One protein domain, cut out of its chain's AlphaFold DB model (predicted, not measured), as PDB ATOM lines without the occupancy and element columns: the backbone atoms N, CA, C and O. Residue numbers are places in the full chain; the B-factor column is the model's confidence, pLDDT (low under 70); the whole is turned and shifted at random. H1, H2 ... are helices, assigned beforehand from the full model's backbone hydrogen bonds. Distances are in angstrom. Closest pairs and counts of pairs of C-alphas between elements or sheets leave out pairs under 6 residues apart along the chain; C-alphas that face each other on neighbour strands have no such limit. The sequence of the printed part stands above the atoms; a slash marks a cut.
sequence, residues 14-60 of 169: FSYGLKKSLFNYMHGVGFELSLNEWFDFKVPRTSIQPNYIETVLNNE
ATOM      1  N   PHE A  14      20.850 -46.502 -17.033       69.62
ATOM      2  CA  PHE A  14      19.884 -45.549 -17.597       69.62
ATOM      3  C   PHE A  14      19.858 -45.557 -19.128       69.62
ATOM      4  O   PHE A  14      18.867 -45.154 -19.736       69.62
ATOM      5  N   SER A  15      20.921 -46.048 -19.768       74.88
ATOM      6  CA  SER A  15      21.096 -46.008 -21.225       74.88
ATOM      7  C   SER A  15      19.987 -46.736 -21.990       74.88
ATOM      8  O   SER A  15      19.541 -46.260 -23.038       74.88
ATOM      9  N   TYR A  16      19.512 -47.873 -21.475       76.25
ATOM     10  CA  TYR A  16      18.403 -48.611 -22.081       76.25
ATOM     11  C   TYR A  16      17.076 -47.845 -21.966       76.25
ATOM     12  O   TYR A  16      16.400 -47.630 -22.976       76.25
ATOM     13  N   GLY A  17      16.744 -47.363 -20.763       75.12
ATOM     14  CA  GLY A  17      15.530 -46.583 -20.510       75.12
ATOM     15  C   GLY A  17      15.470 -45.302 -21.346       75.12
ATOM     16  O   GLY A  17      14.430 -45.004 -21.923       75.12
ATOM     17  N   LEU A  18      16.597 -44.598 -21.503       78.25
ATOM     18  CA  LEU A  18      16.694 -43.377 -22.314       78.25
ATOM     19  C   LEU A  18      16.494 -43.630 -23.817       78.25
ATOM     20  O   LEU A  18      15.816 -42.861 -24.495       78.25
ATOM     21  N   LYS A  19      17.047 -44.722 -24.362       82.31
ATOM     22  CA  LYS A  19      16.802 -45.105 -25.765       82.31
ATOM     23  C   LYS A  19      15.331 -45.447 -25.994       82.31
ATOM     24  O   LYS A  19      14.752 -45.051 -27.005       82.31
ATOM     25  N   LYS A  20      14.726 -46.162 -25.042       79.38
ATOM     26  CA  LYS A  20      13.318 -46.562 -25.091       79.38
ATOM     27  C   LYS A  20      12.380 -45.361 -24.964       79.38
ATOM     28  O   LYS A  20      11.419 -45.276 -25.720       79.38
ATOM     29  N   SER A  21      12.671 -44.419 -24.064       78.75
ATOM     30  CA  SER A  21      11.873 -43.199 -23.880       78.75
ATOM     31  C   SER A  21      11.892 -42.309 -25.114       78.75
ATOM     32  O   SER A  21      10.834 -41.851 -25.534       78.75
ATOM     33  N   LEU A  22      13.050 -42.147 -25.760       81.50
ATOM     34  CA  LEU A  22      13.151 -41.408 -27.014       81.50
ATOM     35  C   LEU A  22      12.358 -42.079 -28.144       81.50
ATOM     36  O   LEU A  22      11.601 -41.406 -28.839       81.50
ATOM     37  N   PHE A  23      12.486 -43.401 -28.309       84.31
ATOM     38  CA  PHE A  23      11.716 -44.150 -29.308       84.31
ATOM     39  C   PHE A  23      10.205 -43.992 -29.095       84.31
ATOM     40  O   PHE A  23       9.476 -43.677 -30.036       84.31
ATOM     41  N   ASN A  24       9.745 -44.164 -27.856       83.00
ATOM     42  CA  ASN A  24       8.339 -44.054 -27.484       83.00
ATOM     43  C   ASN A  24       7.799 -42.630 -27.686       83.00
ATOM     44  O   ASN A  24       6.730 -42.463 -28.272       83.00
ATOM     45  N   TYR A  25       8.580 -41.611 -27.313       82.00
ATOM     46  CA  TYR A  25       8.264 -40.209 -27.583       82.00
ATOM     47  C   TYR A  25       8.100 -39.940 -29.085       82.00
ATOM     48  O   TYR A  25       7.096 -39.366 -29.499       82.00
ATOM     49  N   MET A  26       9.040 -40.411 -29.915       87.44
ATOM     50  CA  MET A  26       8.991 -40.230 -31.374       87.44
ATOM     51  C   MET A  26       7.781 -40.903 -32.034       87.44
ATOM     52  O   MET A  26       7.318 -40.429 -33.068       87.44
ATOM     53  N   HIS A  27       7.277 -41.996 -31.459       87.88
ATOM     54  CA  HIS A  27       6.153 -42.759 -32.011       87.88
ATOM     55  C   HIS A  27       4.816 -42.457 -31.326       87.88
ATOM     56  O   HIS A  27       3.807 -43.066 -31.673       87.88
ATOM     57  N   GLY A  28       4.781 -41.525 -30.371       84.56
ATOM     58  CA  GLY A  28       3.539 -41.137 -29.708       84.56
ATOM     59  C   GLY A  28       2.981 -42.188 -28.736       84.56
ATOM     60  O   GLY A  28       1.791 -42.162 -28.438       84.56
ATOM     61  N   VAL A  29       3.797 -43.141 -28.273       86.00
ATOM     62  CA  VAL A  29       3.351 -44.297 -27.476       86.00
ATOM     63  C   VAL A  29       3.945 -44.278 -26.069       86.00
ATOM     64  O   VAL A  29       5.010 -43.719 -25.837       86.00
ATOM     65  N   GLY A  30       3.276 -44.924 -25.113       78.56
ATOM     66  CA  GLY A  30       3.831 -45.175 -23.778       78.56
ATOM     67  C   GLY A  30       3.681 -44.045 -22.753       78.56
ATOM     68  O   GLY A  30       4.096 -44.235 -21.618       78.56
ATOM     69  N   PHE A  31       3.062 -42.910 -23.088       79.00
ATOM     70  CA  PHE A  31       2.850 -41.804 -22.134       79.00
ATOM     71  C   PHE A  31       1.950 -42.158 -20.942       79.00
ATOM     72  O   PHE A  31       2.109 -41.582 -19.870       79.00
ATOM     73  N   GLU A  32       1.049 -43.123 -21.121       82.25
ATOM     74  CA  GLU A  32       0.153 -43.627 -20.070       82.25
ATOM     75  C   GLU A  32       0.823 -44.673 -19.163       82.25
ATOM     76  O   GLU A  32       0.273 -45.036 -18.124       82.25
ATOM     77  N   LEU A  33       2.000 -45.186 -19.552       82.19
ATOM     78  CA  LEU A  33       2.729 -46.179 -18.766       82.19
ATOM     79  C   LEU A  33       3.371 -45.503 -17.561       82.19
ATOM     80  O   LEU A  33       4.060 -44.483 -17.684       82.19
ATOM     81  N   SER A  34       3.202 -46.101 -16.391       81.19
ATOM     82  CA  SER A  34       3.778 -45.560 -15.168       81.19
ATOM     83  C   SER A  34       5.305 -45.709 -15.182       81.19
ATOM     84  O   SER A  34       5.839 -46.702 -15.663       81.19
ATOM     85  N   LEU A  35       6.042 -44.730 -14.641       77.00
ATOM     86  CA  LEU A  35       7.520 -44.671 -14.685       77.00
ATOM     87  C   LEU A  35       8.228 -45.966 -14.235       77.00
ATOM     88  O   LEU A  35       9.290 -46.294 -14.745       77.00
ATOM     89  N   ASN A  36       7.648 -46.723 -13.306       81.06
ATOM     90  CA  ASN A  36       8.158 -48.025 -12.857       81.06
ATOM     91  C   ASN A  36       8.155 -49.117 -13.940       81.06
ATOM     92  O   ASN A  36       8.879 -50.089 -13.786       81.06
ATOM     93  N   GLU A  37       7.373 -48.985 -15.010       80.38
ATOM     94  CA  GLU A  37       7.392 -49.915 -16.150       80.38
ATOM     95  C   GLU A  37       8.554 -49.633 -17.116       80.38
ATOM     96  O   GLU A  37       8.874 -50.442 -17.987       80.38
ATOM     97  N   TRP A  38       9.207 -48.479 -16.960       73.69
ATOM     98  CA  TRP A  38      10.313 -48.042 -17.808       73.69
ATOM     99  C   TRP A  38      11.688 -48.435 -17.272       73.69
ATOM    100  O   TRP A  38      12.664 -48.400 -18.024       73.69
ATOM    101  N   PHE A  39      11.771 -48.790 -15.990       75.81
ATOM    102  CA  PHE A  39      13.020 -49.058 -15.292       75.81
ATOM    103  C   PHE A  39      12.945 -50.385 -14.541       75.81
ATOM    104  O   PHE A  39      12.025 -50.610 -13.762       75.81
ATOM    105  N   ASP A  40      13.978 -51.213 -14.676       78.00
ATOM    106  CA  ASP A  40      14.094 -52.500 -13.970       78.00
ATOM    107  C   ASP A  40      14.538 -52.341 -12.498       78.00
ATOM    108  O   ASP A  40      15.065 -53.259 -11.871       78.00
ATOM    109  N   PHE A  41      14.358 -51.147 -11.929       82.06
ATOM    110  CA  PHE A  41      14.720 -50.801 -10.559       82.06
ATOM    111  C   PHE A  41      13.639 -49.940  -9.901       82.06
ATOM    112  O   PHE A  41      12.789 -49.335 -10.552       82.06
ATOM    113  N   LYS A  42      13.680 -49.859  -8.567       83.25
ATOM    114  CA  LYS A  42      12.705 -49.086  -7.794       83.25
ATOM    115  C   LYS A  42      12.834 -47.590  -8.091       83.25
ATOM    116  O   LYS A  42      13.804 -46.956  -7.680       83.25
ATOM    117  N   VAL A  43      11.813 -47.023  -8.728       83.81
ATOM    118  CA  VAL A  43      11.727 -45.582  -8.987       83.81
ATOM    119  C   VAL A  43      11.326 -44.840  -7.698       83.81
ATOM    120  O   VAL A  43      10.354 -45.236  -7.042       83.81
ATOM    121  N   PRO A  44      12.056 -43.784  -7.289       85.94
ATOM    122  CA  PRO A  44      11.658 -42.925  -6.176       85.94
ATOM    123  C   PRO A  44      10.302 -42.252  -6.429       85.94
ATOM    124  O   PRO A  44       9.924 -41.993  -7.568       85.94
ATOM    125  N   ARG A  45       9.565 -41.929  -5.362       86.62
ATOM    126  CA  ARG A  45       8.312 -41.169  -5.498       86.62
ATOM    127  C   ARG A  45       8.604 -39.733  -5.934       86.62
ATOM    128  O   ARG A  45       9.547 -39.126  -5.430       86.62
ATOM    129  N   THR A  46       7.761 -39.186  -6.811       86.81
ATOM    130  CA  THR A  46       7.814 -37.779  -7.226       86.81
ATOM    131  C   THR A  46       7.706 -36.869  -6.002       86.81
ATOM    132  O   THR A  46       6.738 -36.952  -5.249       86.81
ATOM    133  N   SER A  47       8.714 -36.022  -5.790       91.12
ATOM    134  CA  SER A  47       8.774 -35.066  -4.673       91.12
ATOM    135  C   SER A  47       8.264 -33.668  -5.037       91.12
ATOM    136  O   SER A  47       8.062 -32.837  -4.155       91.12
ATOM    137  N   ILE A  48       8.065 -33.408  -6.329       90.19
ATOM    138  CA  ILE A  48       7.597 -32.132  -6.876       90.19
ATOM    139  C   ILE A  48       6.094 -32.179  -7.165       90.19
ATOM    140  O   ILE A  48       5.536 -33.243  -7.436       90.19
ATOM    141  N   GLN A  49       5.429 -31.023  -7.103       92.19
ATOM    142  CA  GLN A  49       3.996 -30.942  -7.394       92.19
ATOM    143  C   GLN A  49       3.715 -31.183  -8.892       92.19
ATOM    144  O   GLN A  49       4.529 -30.783  -9.728       92.19
ATOM    145  N   PRO A  50       2.567 -31.785  -9.263       89.44
ATOM    146  CA  PRO A  50       2.229 -32.059 -10.666       89.44
ATOM    147  C   PRO A  50       2.204 -30.812 -11.561       89.44
ATOM    148  O   PRO A  50       2.570 -30.876 -12.729       89.44
ATOM    149  N   ASN A  51       1.823 -29.666 -11.000       91.00
ATOM    150  CA  ASN A  51       1.764 -28.373 -11.676       91.00
ATOM    151  C   ASN A  51       3.063 -27.562 -11.528       91.00
ATOM    152  O   ASN A  51       3.049 -26.353 -11.740       91.00
ATOM    153  N   TYR A  52       4.184 -28.174 -11.131       90.31
ATOM    154  CA  TYR A  52       5.427 -27.443 -10.866       90.31
ATOM    155  C   TYR A  52       5.923 -26.668 -12.093       90.31
ATOM    156  O   TYR A  52       6.219 -25.484 -11.977       90.31
ATOM    157  N   ILE A  53       5.956 -27.299 -13.273       85.44
ATOM    158  CA  ILE A  53       6.416 -26.650 -14.513       85.44
ATOM    159  C   ILE A  53       5.505 -25.470 -14.874       85.44
ATOM    160  O   ILE A  53       5.994 -24.371 -15.108       85.44
ATOM    161  N   GLU A  54       4.187 -25.679 -14.855       87.81
ATOM    162  CA  GLU A  54       3.196 -24.618 -15.081       87.81
ATOM    163  C   GLU A  54       3.363 -23.470 -14.075       87.81
ATOM    164  O   GLU A  54       3.376 -22.304 -14.452       87.81
ATOM    165  N   THR A  55       3.556 -23.797 -12.799       88.62
ATOM    166  CA  THR A  55       3.773 -22.822 -11.725       88.62
ATOM    167  C   THR A  55       5.041 -22.010 -11.960       88.62
ATOM    168  O   THR A  55       5.039 -20.811 -11.712       88.62
ATOM    169  N   VAL A  56       6.123 -22.631 -12.431       84.19
ATOM    170  CA  VAL A  56       7.377 -21.932 -12.740       84.19
ATOM    171  C   VAL A  56       7.201 -21.006 -13.939       84.19
ATOM    172  O   VAL A  56       7.591 -19.848 -13.847       84.19
ATOM    173  N   LEU A  57       6.571 -21.475 -15.018       79.56
ATOM    174  CA  LEU A  57       6.329 -20.669 -16.220       79.56
ATOM    175  C   LEU A  57       5.391 -19.487 -15.941       79.56
ATOM    176  O   LEU A  57       5.648 -18.370 -16.374       79.56
ATOM    177  N   ASN A  58       4.333 -19.707 -15.161       82.31
ATOM    178  CA  ASN A  58       3.389 -18.653 -14.786       82.31
ATOM    179  C   ASN A  58       3.960 -17.677 -13.744       82.31
ATOM    180  O   ASN A  58       3.468 -16.559 -13.623       82.31
ATOM    181  N   ASN A  59       4.985 -18.093 -12.994       71.81
ATOM    182  CA  ASN A  59       5.720 -17.245 -12.058       71.81
ATOM    183  C   ASN A  59       7.062 -16.778 -12.630       71.81
ATOM    184  O   ASN A  59       7.937 -16.405 -11.845       71.81
ATOM    185  N   GLU A  60       7.255 -16.779 -13.957       57.88
ATOM    186  CA  GLU A  60       8.370 -16.046 -14.551       57.88
ATOM    187  C   GLU A  60       8.232 -14.581 -14.135       57.88
ATOM    188  O   GLU A  60       7.443 -13.801 -14.667       57.88
TER     189      GLU A  60
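This is residues 14 to 60 of the 169 residues of an uncharacterized protein of Flavobacteriaceae bacterium (UniProt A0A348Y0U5). A helix, H1, and a link that folds back towards its first turns make a small loose head, and from it residues 46 to 60 stick out as an arm with the short helix H2 near its end. The printed part has 47 residues with two named helices, H1 then H2, and no named strand. The class is all helix, though under half of the residues, 21 of 47, are in named elements. The whole is loose, with a radius of gyration of the C-alphas of 13.4 A and spans of 35 by 26 by 19 A.

H1 is residues 14 to 27, 20.1 A long from C-alpha 14 at (19.884, -45.549, -17.597) to C-alpha 27 at (6.153, -42.759, -32.011). H2 is residues 52 to 58, 9.8 A long, ending with C-alpha 58 at (3.389, -18.653, -14.786).

H1 and H2 are apart, with no C-alpha of the one within 8 A of the other. Every O i to N i+4 pair is within hydrogen-bond range in H1 and H2. Residues 22 to 28, of which 22 to 27 belong to H1, stand free.

The C-alphas of Asp 40 and Glu 60 are the two farthest apart, at 36.9 A. The link from H1 to H2 is long, 24 residues. The printed part has no cut. Mean pLDDT of the printed part is 81.9; residues 14 and 60 are under 70.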